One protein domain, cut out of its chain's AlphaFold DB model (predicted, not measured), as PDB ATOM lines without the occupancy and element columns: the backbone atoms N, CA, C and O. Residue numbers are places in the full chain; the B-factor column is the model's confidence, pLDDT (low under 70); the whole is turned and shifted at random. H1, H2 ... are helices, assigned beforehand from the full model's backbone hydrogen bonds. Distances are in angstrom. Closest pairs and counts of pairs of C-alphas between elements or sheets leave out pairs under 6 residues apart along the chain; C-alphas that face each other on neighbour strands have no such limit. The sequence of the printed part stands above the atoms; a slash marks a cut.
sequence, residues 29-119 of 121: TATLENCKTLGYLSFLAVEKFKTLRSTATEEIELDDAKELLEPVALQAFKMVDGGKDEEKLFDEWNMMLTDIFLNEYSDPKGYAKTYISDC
ATOM      1  N   THR A  29      29.972  37.682   1.334       75.31
ATOM      2  CA  THR A  29      29.108  37.068   2.355       75.31
ATOM      3  C   THR A  29      27.826  36.479   1.767       75.31
ATOM      4  O   THR A  29      27.497  35.339   2.094       75.31
ATOM      5  N   ALA A  30      27.159  37.187   0.849       77.94
ATOM      6  CA  ALA A  30      25.975  36.677   0.155       77.94
ATOM      7  C   ALA A  30      26.303  35.423  -0.673       77.94
ATOM      8  O   ALA A  30      25.590  34.421  -0.615       77.94
ATOM      9  N   THR A  31      27.445  35.431  -1.369       85.44
ATOM     10  CA  THR A  31      27.926  34.271  -2.137       85.44
ATOM     11  C   THR A  31      28.162  33.060  -1.231       85.44
ATOM     12  O   THR A  31      27.708  31.957  -1.533       85.44
ATOM     13  N   LEU A  32      28.791  33.257  -0.068       89.81
ATOM     14  CA  LEU A  32      29.024  32.182   0.898       89.81
ATOM     15  C   LEU A  32      27.725  31.595   1.466       89.81
ATOM     16  O   LEU A  32      27.638  30.380   1.670       89.81
ATOM     17  N   GLU A  33      26.729  32.426   1.764       91.38
ATOM     18  CA  GLU A  33      25.428  31.959   2.259       91.38
ATOM     19  C   GLU A  33      24.643  31.193   1.189       91.38
ATOM     20  O   GLU A  33      24.086  30.131   1.492       91.38
ATOM     21  N   ASN A  34      24.689  31.652  -0.064       91.88
ATOM     22  CA  ASN A  34      24.138  30.941  -1.219       91.88
ATOM     23  C   ASN A  34      24.779  29.551  -1.368       91.88
ATOM     24  O   ASN A  34      24.073  28.537  -1.358       91.88
ATOM     25  N   CYS A  35      26.115  29.475  -1.381       93.19
ATOM     26  CA  CYS A  35      26.846  28.211  -1.491       93.19
ATOM     27  C   CYS A  35      26.540  27.248  -0.338       93.19
ATOM     28  O   CYS A  35      26.343  26.052  -0.557       93.19
ATOM     29  N   LYS A  36      26.458  27.747   0.901       94.25
ATOM     30  CA  LYS A  36      26.069  26.927   2.062       94.25
ATOM     31  C   LYS A  36      24.651  26.387   1.935       94.25
ATOM     32  O   LYS A  36      24.407  25.240   2.305       94.25
ATOM     33  N   THR A  37      23.731  27.198   1.427       95.38
ATOM     34  CA  THR A  37      22.322  26.822   1.280       95.38
ATOM     35  C   THR A  37      22.146  25.747   0.224       95.38
ATOM     36  O   THR A  37      21.553  24.707   0.503       95.38
ATOM     37  N   LEU A  38      22.754  25.933  -0.945       95.50
ATOM     38  CA  LEU A  38      22.809  24.914  -1.987       95.50
ATOM     39  C   LEU A  38      23.525  23.647  -1.493       95.50
ATOM     40  O   LEU A  38      23.031  22.541  -1.692       95.50
ATOM     41  N   GLY A  39      24.614  23.790  -0.735       96.44
ATOM     42  CA  GLY A  39      25.284  22.678  -0.065       96.44
ATOM     43  C   GLY A  39      24.364  21.888   0.871       96.44
ATOM     44  O   GLY A  39      24.333  20.658   0.821       96.44
ATOM     45  N   TYR A  40      23.564  22.564   1.696       95.81
ATOM     46  CA  TYR A  40      22.578  21.911   2.559       95.81
ATOM     47  C   TYR A  40      21.475  21.203   1.759       95.81
ATOM     48  O   TYR A  40      21.135  20.056   2.054       95.81
ATOM     49  N   LEU A  41      20.950  21.844   0.715       96.62
ATOM     50  CA  LEU A  41      19.950  21.231  -0.160       96.62
ATOM     51  C   LEU A  41      20.513  20.011  -0.897       96.62
ATOM     52  O   LEU A  41      19.807  19.015  -1.049       96.62
ATOM     53  N   SER A  42      21.796  20.032  -1.260       96.62
ATOM     54  CA  SER A  42      22.470  18.884  -1.869       96.62
ATOM     55  C   SER A  42      22.546  17.681  -0.932       96.62
ATOM     56  O   SER A  42      22.285  16.551  -1.342       96.62
ATOM     57  N   PHE A  43      22.818  17.917   0.356       97.38
ATOM     58  CA  PHE A  43      22.806  16.871   1.373       97.38
ATOM     59  C   PHE A  43      21.426  16.207   1.444       97.38
ATOM     60  O   PHE A  43      21.318  14.981   1.425       97.38
ATOM     61  N   LEU A  44      20.367  17.024   1.499       95.94
ATOM     62  CA  LEU A  44      18.992  16.531   1.550       95.94
ATOM     63  C   LEU A  44      18.627  15.743   0.291       95.94
ATOM     64  O   LEU A  44      18.000  14.691   0.399       95.94
ATOM     65  N   ALA A  45      19.047  16.219  -0.879       95.81
ATOM     66  CA  ALA A  45      18.822  15.536  -2.142       95.81
ATOM     67  C   ALA A  45      19.469  14.147  -2.168       95.81
ATOM     68  O   ALA A  45      18.783  13.166  -2.453       95.81
ATOM     69  N   VAL A  46      20.752  14.033  -1.802       96.31
ATOM     70  CA  VAL A  46      21.448  12.734  -1.764       96.31
ATOM     71  C   VAL A  46      20.753  11.767  -0.798       96.31
ATOM     72  O   VAL A  46      20.470  10.628  -1.170       96.31
ATOM     73  N   GLU A  47      20.413  12.210   0.418       95.00
ATOM     74  CA  GLU A  47      19.680  11.379   1.387       95.00
ATOM     75  C   GLU A  47      18.309  10.944   0.855       95.00
ATOM     76  O   GLU A  47      17.908   9.784   1.016       95.00
ATOM     77  N   LYS A  48      17.590  11.856   0.192       92.69
ATOM     78  CA  LYS A  48      16.257  11.582  -0.337       92.69
ATOM     79  C   LYS A  48      16.304  10.567  -1.471       92.69
ATOM     80  O   LYS A  48      15.583   9.576  -1.398       92.69
ATOM     81  N   PHE A  49      17.173  10.761  -2.460       92.56
ATOM     82  CA  PHE A  49      17.324   9.821  -3.572       92.56
ATOM     83  C   PHE A  49      17.800   8.451  -3.105       92.56
ATOM     84  O   PHE A  49      17.259   7.433  -3.531       92.56
ATOM     85  N   LYS A  50      18.754   8.404  -2.172       91.25
ATOM     86  CA  LYS A  50      19.202   7.152  -1.557       91.25
ATOM     87  C   LYS A  50      18.055   6.416  -0.865       91.25
ATOM     88  O   LYS A  50      17.906   5.208  -1.036       91.25
ATOM     89  N   THR A  51      17.233   7.144  -0.109       90.06
ATOM     90  CA  THR A  51      16.062   6.572   0.566       90.06
ATOM     91  C   THR A  51      15.062   6.039  -0.451       90.06
ATOM     92  O   THR A  51      14.708   4.866  -0.369       90.06
ATOM     93  N   LEU A  52      14.666   6.857  -1.433       89.38
ATOM     94  CA  LEU A  52      13.717   6.463  -2.474       89.38
ATOM     95  C   LEU A  52      14.190   5.188  -3.180       89.38
ATOM     96  O   LEU A  52      13.442   4.214  -3.198       89.38
ATOM     97  N   ARG A  53      15.452   5.134  -3.633       89.12
ATOM     98  CA  ARG A  53      16.044   3.946  -4.286       89.12
ATOM     99  C   ARG A  53      16.008   2.699  -3.416       89.12
ATOM    100  O   ARG A  53      15.822   1.604  -3.926       89.12
ATOM    101  N   SER A  54      16.180   2.853  -2.105       89.75
ATOM    102  CA  SER A  54      16.145   1.715  -1.181       89.75
ATOM    103  C   SER A  54      14.734   1.184  -0.903       89.75
ATOM    104  O   SER A  54      14.597   0.045  -0.460       89.75
ATOM    105  N   THR A  55      13.698   1.994  -1.135       89.12
ATOM    106  CA  THR A  55      12.307   1.671  -0.777       89.12
ATOM    107  C   THR A  55      11.371   1.497  -1.969       89.12
ATOM    108  O   THR A  55      10.269   0.987  -1.787       89.12
ATOM    109  N   ALA A  56      11.760   1.949  -3.161       86.06
ATOM    110  CA  ALA A  56      10.895   1.930  -4.329       86.06
ATOM    111  C   ALA A  56      10.690   0.505  -4.862       86.06
ATOM    112  O   ALA A  56      11.612  -0.308  -4.920       86.06
ATOM    113  N   THR A  57       9.452   0.217  -5.257       83.19
ATOM    114  CA  THR A  57       9.066  -1.011  -5.968       83.19
ATOM    115  C   THR A  57       9.018  -0.815  -7.483       83.19
ATOM    116  O   THR A  57       8.868  -1.786  -8.218       83.19
ATOM    117  N   GLU A  58       9.126   0.436  -7.927       84.75
ATOM    118  CA  GLU A  58       9.061   0.897  -9.314       84.75
ATOM    119  C   GLU A  58      10.256   1.824  -9.598       84.75
ATOM    120  O   GLU A  58      11.007   2.175  -8.682       84.75
ATOM    121  N   GLU A  59      10.464   2.173 -10.868       83.38
ATOM    122  CA  GLU A  59      11.496   3.136 -11.268       83.38
ATOM    123  C   GLU A  59      11.195   4.511 -10.656       83.38
ATOM    124  O   GLU A  59      10.038   4.909 -10.551       83.38
ATOM    125  N   ILE A  60      12.234   5.201 -10.184       86.31
ATOM    126  CA  ILE A  60      12.094   6.508  -9.536       86.31
ATOM    127  C   ILE A  60      12.375   7.575 -10.570       86.31
ATOM    128  O   ILE A  60      13.454   7.574 -11.165       86.31
ATOM    129  N   GLU A  61      11.460   8.524 -10.697       88.44
ATOM    130  CA  GLU A  61      11.639   9.668 -11.572       88.44
ATOM    131  C   GLU A  61      12.313  10.828 -10.827       88.44
ATOM    132  O   GLU A  61      12.183  11.007  -9.610       88.44
ATOM    133  N   LEU A  62      13.035  11.664 -11.575       89.00
ATOM    134  CA  LEU A  62      13.615  12.902 -11.043       89.00
ATOM    135  C   LEU A  62      12.526  13.824 -10.462       89.00
ATOM    136  O   LEU A  62      12.744  14.478  -9.436       89.00
ATOM    137  N   ASP A  63      11.357  13.847 -11.101       88.06
ATOM    138  CA  ASP A  63      10.241  14.718 -10.735       88.06
ATOM    139  C   ASP A  63       9.630  14.349  -9.371       88.06
ATOM    140  O   ASP A  63       9.299  15.247  -8.596       88.06
ATOM    141  N   ASP A  64       9.609  13.062  -9.003       80.81
ATOM    142  CA  ASP A  64       9.094  12.601  -7.703       80.81
ATOM    143  C   ASP A  64       9.903  13.176  -6.532       80.81
ATOM    144  O   ASP A  64       9.377  13.555  -5.482       80.81
ATOM    145  N   ALA A  65      11.227  13.234  -6.691       79.56
ATOM    146  CA  ALA A  65      12.105  13.800  -5.675       79.56
ATOM    147  C   ALA A  65      12.065  15.331  -5.681       79.56
ATOM    148  O   ALA A  65      12.122  15.942  -4.610       79.56
ATOM    149  N   LYS A  66      11.947  15.943  -6.865       88.06
ATOM    150  CA  LYS A  66      11.798  17.392  -7.019       88.06
ATOM    151  C   LYS A  66      10.572  17.911  -6.290       88.06
ATOM    152  O   LYS A  66      10.729  18.796  -5.457       88.06
ATOM    153  N   GLU A  67       9.402  17.318  -6.516       88.75
ATOM    154  CA  GLU A  67       8.147  17.753  -5.890       88.75
ATOM    155  C   GLU A  67       8.244  17.757  -4.353       88.75
ATOM    156  O   GLU A  67       7.736  18.647  -3.671       88.75
ATOM    157  N   LEU A  68       8.967  16.787  -3.785       86.50
ATOM    158  CA  LEU A  68       9.152  16.665  -2.340       86.50
ATOM    159  C   LEU A  68      10.186  17.641  -1.767       86.50
ATOM    160  O   LEU A  68      10.091  18.012  -0.594       86.50
ATOM    161  N   LEU A  69      11.200  18.012  -2.548       92.50
ATOM    162  CA  LEU A  69      12.300  18.868  -2.099       92.50
ATOM    163  C   LEU A  69      12.068  20.348  -2.436       92.50
ATOM    164  O   LEU A  69      12.617  21.212  -1.755       92.50
ATOM    165  N   GLU A  70      11.231  20.654  -3.426       94.31
ATOM    166  CA  GLU A  70      10.938  22.014  -3.889       94.31
ATOM    167  C   GLU A  70      10.400  22.932  -2.782       94.31
ATOM    168  O   GLU A  70      10.931  24.034  -2.639       94.31
ATOM    169  N   PRO A  71       9.456  22.517  -1.910       93.75
ATOM    170  CA  PRO A  71       9.008  23.374  -0.811       93.75
ATOM    171  C   PRO A  71      10.136  23.738   0.163       93.75
ATOM    172  O   PRO A  71      10.153  24.838   0.718       93.75
ATOM    173  N   VAL A  72      11.089  22.820   0.366       93.25
ATOM    174  CA  VAL A  72      12.251  23.030   1.238       93.25
ATOM    175  C   VAL A  72      13.241  23.988   0.582       93.25
ATOM    176  O   VAL A  72      13.723  24.904   1.246       93.25
ATOM    177  N   ALA A  73      13.504  23.820  -0.717       94.00
ATOM    178  CA  ALA A  73      14.348  24.724  -1.494       94.00
ATOM    179  C   ALA A  73      13.764  26.144  -1.529       94.00
ATOM    180  O   ALA A  73      14.451  27.095  -1.162       94.00
ATOM    181  N   LEU A  74      12.469  26.275  -1.830       93.31
ATOM    182  CA  LEU A  74      11.739  27.545  -1.832       93.31
ATOM    183  C   LEU A  74      11.859  28.273  -0.488       93.31
ATOM    184  O   LEU A  74      12.103  29.478  -0.427       93.31
ATOM    185  N   GLN A  75      11.673  27.546   0.616       92.44
ATOM    186  CA  GLN A  75      11.803  28.128   1.946       92.44
ATOM    187  C   GLN A  75      13.246  28.555   2.234       92.44
ATOM    188  O   GLN A  75      13.455  29.635   2.787       92.44
ATOM    189  N   ALA A  76      14.226  27.733   1.861       92.56
ATOM    190  CA  ALA A  76      15.634  28.027   2.076       92.56
ATOM    191  C   ALA A  76      16.079  29.268   1.287       92.56
ATOM    192  O   ALA A  76      16.671  30.171   1.870       92.56
ATOM    193  N   PHE A  77      15.722  29.375   0.005       93.19
ATOM    194  CA  PHE A  77      16.098  30.519  -0.832       93.19
ATOM    195  C   PHE A  77      15.463  31.826  -0.371       93.19
ATOM    196  O   PHE A  77      16.120  32.858  -0.393       93.19
ATOM    197  N   LYS A  78      14.236  31.795   0.155       89.38
ATOM    198  CA  LYS A  78      13.615  32.985   0.762       89.38
ATOM    199  C   LYS A  78      14.317  33.461   2.031       89.38
ATOM    200  O   LYS A  78      14.243  34.642   2.361       89.38
ATOM    201  N   MET A  79      14.950  32.551   2.772       86.31
ATOM    202  CA  MET A  79      15.686  32.895   3.990       86.31
ATOM    203  C   MET A  79      17.065  33.491   3.694       86.31
ATOM    204  O   MET A  79      17.575  34.242   4.524       86.31
ATOM    205  N   VAL A  80      17.651  33.185   2.536       84.81
ATOM    206  CA  VAL A  80      18.969  33.685   2.124       84.81
ATOM    207  C   VAL A  80      18.814  34.982   1.341       84.81
ATOM    208  O   VAL A  80      18.060  35.037   0.374       84.81
ATOM    209  N   ASP A  81      19.488  36.043   1.790       74.88
ATOM    210  CA  ASP A  81      19.431  37.398   1.208       74.88
ATOM    211  C   ASP A  81      18.001  37.894   0.871       74.88
ATOM    212  O   ASP A  81      17.767  38.641  -0.078       74.88
ATOM    213  N   GLY A  82      16.998  37.427   1.626       70.31
ATOM    214  CA  GLY A  82      15.589  37.760   1.404       70.31
ATOM    215  C   GLY A  82      15.012  37.309   0.053       70.31
ATOM    216  O   GLY A  82      14.029  37.902  -0.392       70.31
ATOM    217  N   GLY A  83      15.600  36.302  -0.604       75.88
ATOM    218  CA  GLY A  83      15.137  35.775  -1.894       75.88
ATOM    219  C   GLY A  83      15.569  36.591  -3.115       75.88
ATOM    220  O   GLY A  83      15.016  36.416  -4.198       75.88
ATOM    221  N   LYS A  84      16.549  37.489  -2.972       79.19
ATOM    222  CA  LYS A  84      16.990  38.384  -4.054       79.19
ATOM    223  C   LYS A  84      17.504  37.647  -5.304       79.19
ATOM    224  O   LYS A  84      17.286  38.135  -6.409       79.19
ATOM    225  N   ASP A  85      18.105  36.472  -5.120       82.12
ATOM    226  CA  ASP A  85      18.667  35.627  -6.186       82.12
ATOM    227  C   ASP A  85      17.916  34.286  -6.347       82.12
ATOM    228  O   ASP A  85      18.475  33.307  -6.842       82.12
ATOM    229  N   GLU A  86      16.650  34.214  -5.918       86.75
ATOM    230  CA  GLU A  86      15.875  32.963  -5.843       86.75
ATOM    231  C   GLU A  86      15.832  32.189  -7.175       86.75
ATOM    232  O   GLU A  86      16.050  30.981  -7.177       86.75
ATOM    233  N   GLU A  87      15.638  32.866  -8.313       89.81
ATOM    234  CA  GLU A  87      15.609  32.227  -9.643       89.81
ATOM    235  C   GLU A  87      16.941  31.540  -9.984       89.81
ATOM    236  O   GLU A  87      16.966  30.362 -10.342       89.81
ATOM    237  N   LYS A  88      18.063  32.239  -9.777       90.31
ATOM    238  CA  LYS A  88      19.403  31.687 -10.012       90.31
ATOM    239  C   LYS A  88      19.679  30.490  -9.096       90.31
ATOM    240  O   LYS A  88      20.237  29.488  -9.537       90.31
ATOM    241  N   LEU A  89      19.280  30.585  -7.828       92.88
ATOM    242  CA  LEU A  89      19.436  29.495  -6.864       92.88
ATOM    243  C   LEU A  89      18.597  28.268  -7.252       92.88
ATOM    244  O   LEU A  89      19.065  27.140  -7.101       92.88
ATOM    245  N   PHE A  90      17.396  28.470  -7.799       94.12
ATOM    246  CA  PHE A  90      16.578  27.385  -8.340       94.12
ATOM    247  C   PHE A  90      17.225  26.704  -9.543       94.12
ATOM    248  O   PHE A  90      17.209  25.475  -9.613       94.12
ATOM    249  N   ASP A  91      17.810  27.464 -10.467       94.12
ATOM    250  CA  ASP A  91      18.522  26.898 -11.614       94.12
ATOM    251  C   ASP A  91      19.714  26.042 -11.168       94.12
ATOM    252  O   ASP A  91      19.860  24.891 -11.593       94.12
ATOM    253  N   GLU A  92      20.533  26.560 -10.249       94.31
ATOM    254  CA  GLU A  92      21.673  25.827  -9.688       94.31
ATOM    255  C   GLU A  92      21.240  24.568  -8.933       94.31
ATOM    256  O   GLU A  92      21.832  23.495  -9.094       94.31
ATOM    257  N   TRP A  93      20.163  24.662  -8.159       95.62
ATOM    258  CA  TRP A  93      19.590  23.523  -7.453       95.62
ATOM    259  C   TRP A  93      19.003  22.471  -8.397       95.62
ATOM    260  O   TRP A  93      19.190  21.277  -8.172       95.62
ATOM    261  N   ASN A  94      18.361  22.877  -9.493       95.06
ATOM    262  CA  ASN A  94      17.851  21.958 -10.511       95.06
ATOM    263  C   ASN A  94      18.978  21.183 -11.206       95.06
ATOM    264  O   ASN A  94      18.860  19.968 -11.407       95.06
ATOM    265  N   MET A  95      20.077  21.859 -11.552       94.44
ATOM    266  CA  MET A  95      21.269  21.205 -12.103       94.44
ATOM    267  C   MET A  95      21.862  20.206 -11.107       94.44
ATOM    268  O   MET A  95      22.122  19.058 -11.460       94.44
ATOM    269  N   MET A  96      22.004  20.615  -9.847       95.44
ATOM    270  CA  MET A  96      22.506  19.769  -8.767       95.44
ATOM    271  C   MET A  96      21.626  18.532  -8.535       95.44
ATOM    272  O   MET A  96      22.148  17.428  -8.413       95.44
ATOM    273  N   LEU A  97      20.299  18.682  -8.492       95.81
ATOM    274  CA  LEU A  97      19.380  17.549  -8.354       95.81
ATOM    275  C   LEU A  97      19.529  16.547  -9.495       95.81
ATOM    276  O   LEU A  97      19.489  15.341  -9.263       95.81
ATOM    277  N   THR A  98      19.715  17.056 -10.711       95.31
ATOM    278  CA  THR A  98      19.900  16.231 -11.905       95.31
ATOM    279  C   THR A  98      21.216  15.458 -11.822       95.31
ATOM    280  O   THR A  98      21.228  14.254 -12.058       95.31
ATOM    281  N   ASP A  99      22.309  16.112 -11.415       95.31
ATOM    282  CA  ASP A  99      23.603  15.453 -11.195       95.31
ATOM    283  C   ASP A  99      23.509  14.353 -10.131       95.31
ATOM    284  O   ASP A  99      23.956  13.224 -10.350       95.31
ATOM    285  N   ILE A 100      22.866  14.649  -8.997       95.81
ATOM    286  CA  ILE A 100      22.700  13.684  -7.909       95.81
ATOM    287  C   ILE A 100      21.848  12.491  -8.341       95.81
ATOM    288  O   ILE A 100      22.144  11.345  -7.981       95.81
ATOM    289  N   PHE A 101      20.790  12.751  -9.107       94.25
ATOM    290  CA  PHE A 101      19.946  11.705  -9.652       94.25
ATOM    291  C   PHE A 101      20.739  10.803 -10.602       94.25
ATOM    292  O   PHE A 101      20.761   9.596 -10.392       94.25
ATOM    293  N   LEU A 102      21.460  11.359 -11.576       94.31
ATOM    294  CA  LEU A 102      22.160  10.564 -12.591       94.31
ATOM    295  C   LEU A 102      23.362   9.775 -12.049       94.31
ATOM    296  O   LEU A 102      23.647   8.691 -12.552       94.31
ATOM    297  N   ASN A 103      24.068  10.299 -11.043       95.12
ATOM    298  CA  ASN A 103      25.326   9.708 -10.563       95.12
ATOM    299  C   ASN A 103      25.193   8.872  -9.281       95.12
ATOM    300  O   ASN A 103      26.177   8.310  -8.808       95.12
ATOM    301  N   GLU A 104      23.993   8.793  -8.706       92.62
ATOM    302  CA  GLU A 104      23.673   7.921  -7.569       92.62
ATOM    303  C   GLU A 104      24.620   8.042  -6.359       92.62
ATOM    304  O   GLU A 104      24.975   7.044  -5.723       92.62
ATOM    305  N   TYR A 105      25.029   9.263  -6.005       94.19
ATOM    306  CA  TYR A 105      25.936   9.468  -4.872       94.19
ATOM    307  C   TYR A 105      25.411   8.827  -3.579       94.19
ATOM    308  O   TYR A 105      24.225   8.879  -3.256       94.19
ATOM    309  N   SER A 106      26.329   8.251  -2.799       92.19
ATOM    310  CA  SER A 106      26.006   7.516  -1.570       92.19
ATOM    311  C   SER A 106      26.433   8.218  -0.275       92.19
ATOM    312  O   SER A 106      26.004   7.799   0.806       92.19
ATOM    313  N   ASP A 107      27.295   9.239  -0.374       96.69
ATOM    314  CA  ASP A 107      27.799  10.045   0.748       96.69
ATOM    315  C   ASP A 107      27.270  11.493   0.678       96.69
ATOM    316  O   ASP A 107      27.902  12.359   0.067       96.69
ATOM    317  N   PRO A 108      26.130  11.782   1.331       96.81
ATOM    318  CA  PRO A 108      25.540  13.119   1.352       96.81
ATOM    319  C   PRO A 108      26.459  14.176   1.959       96.81
ATOM    320  O   PRO A 108      26.489  15.323   1.516       96.81
ATOM    321  N   LYS A 109      27.209  13.810   3.008       97.50
ATOM    322  CA  LYS A 109      28.076  14.752   3.722       97.50
ATOM    323  C   LYS A 109      29.316  15.069   2.897       97.50
ATOM    324  O   LYS A 109      29.756  16.218   2.898       97.50
ATOM    325  N   GLY A 110      29.879  14.058   2.241       97.31
ATOM    326  CA  GLY A 110      30.965  14.216   1.282       97.31
ATOM    327  C   GLY A 110      30.552  15.128   0.135       97.31
ATOM    328  O   GLY A 110      31.197  16.153  -0.070       97.31
ATOM    329  N   TYR A 111      29.428  14.820  -0.521       97.12
ATOM    330  CA  TYR A 111      28.910  15.618  -1.635       97.12
ATOM    331  C   TYR A 111      28.707  17.085  -1.240       97.12
ATOM    332  O   TYR A 111      29.264  17.977  -1.871       97.12
ATOM    333  N   ALA A 112      27.991  17.346  -0.141       97.44
ATOM    334  CA  ALA A 112      27.705  18.710   0.297       97.44
ATOM    335  C   ALA A 112      28.969  19.522   0.611       97.44
ATOM    336  O   ALA A 112      29.037  20.710   0.305       97.44
ATOM    337  N   LYS A 113      29.990  18.895   1.208       97.31
ATOM    338  CA  LYS A 113      31.270  19.566   1.472       97.31
ATOM    339  C   LYS A 113      32.008  19.919   0.188       97.31
ATOM    340  O   LYS A 113      32.526  21.029   0.100       97.31
ATOM    341  N   THR A 114      32.063  18.986  -0.760       96.12
ATOM    342  CA  THR A 114      32.684  19.216  -2.067       96.12
ATOM    343  C   THR A 114      31.957  20.335  -2.797       96.12
ATOM    344  O   THR A 114      32.590  21.313  -3.170       96.12
ATOM    345  N   TYR A 115      30.623  20.281  -2.857       95.25
ATOM    346  CA  TYR A 115      29.813  21.318  -3.488       95.25
ATOM    347  C   TYR A 115      30.073  22.711  -2.898       95.25
ATOM    348  O   TYR A 115      30.300  23.662  -3.634       95.25
ATOM    349  N   ILE A 116      30.082  22.845  -1.563       94.69
ATOM    350  CA  ILE A 116      30.361  24.136  -0.911       94.69
ATOM    351  C   ILE A 116      31.772  24.629  -1.253       94.69
ATOM    352  O   ILE A 116      31.960  25.824  -1.449       94.69
ATOM    353  N   SER A 117      32.758  23.732  -1.305       93.81
ATOM    354  CA  SER A 117      34.132  24.088  -1.671       93.81
ATOM    355  C   SER A 117      34.221  24.578  -3.117       93.81
ATOM    356  O   SER A 117      34.838  25.609  -3.370       93.81
ATOM    357  N   ASP A 118      33.585  23.864  -4.043       93.00
ATOM    358  CA  ASP A 118      33.625  24.165  -5.474       93.00
ATOM    359  C   ASP A 118      32.835  25.435  -5.805       93.00
ATOM    360  O   ASP A 118      33.287  26.251  -6.595       93.00
ATOM    361  N   CYS A 119      31.696  25.658  -5.142       89.50
ATOM    362  CA  CYS A 119      30.885  26.871  -5.290       89.50
ATOM    363  C   CYS A 119      31.628  28.147  -4.856       89.50
ATOM    364  O   CYS A 119      31.358  29.234  -5.359       89.50
TER     365      CYS A 119
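What this domain is: This is residues 29 to 119 of the 121 residues of an uncharacterized protein of Marinovum sp (UniProt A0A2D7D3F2). H1, H2 and H3 form an up-and-down bundle, each running against the one before, and the shorter H4 packs on H1, away from H2. Residues 54 to 59 stick out at one end. The 91 printed residues include four named helices, H1 to H4 in order, and no named strand: all helix. The whole is compact, radius of gyration of the C-alphas 12.9 A, and elongated, 43 by 24 by 16 A.

How they stand to each other: H1, residues 29 to 55, is the hub. Its residues 37 to 49 alone touch H2, residues 62 to 79, in a hairpin at a shallow tilt of 28 degrees; the closest C-alphas, Leu 41 and Ala 73, are 6.7 A apart. H3, residues 86 to 103, touches H1, the same way at 37 degrees, only just steep; C-alphas 46 and 100 are closest, 6.3 A. H1 residues 35 to 47 alone touch H4, residues 108 to 119, opposite ways; C-alphas 43 and 108 are closest, 4.6 A. Every O i to N i+4 pair is within hydrogen-bond range in H1, H3 and H4, and 11 of 14 in H2.

Where its parts are: H1, 39.3 A long, begins at C-alpha 29 (29.108, 37.068, 2.355). H2 measures 25.1 A, H3 25.5 A; H4, 16.2 A, ends at C-alpha 119 (30.885, 26.871, -5.290).

The domain as a whole: The printed part has no cut and no long link; no printed residue is under pLDDT 70.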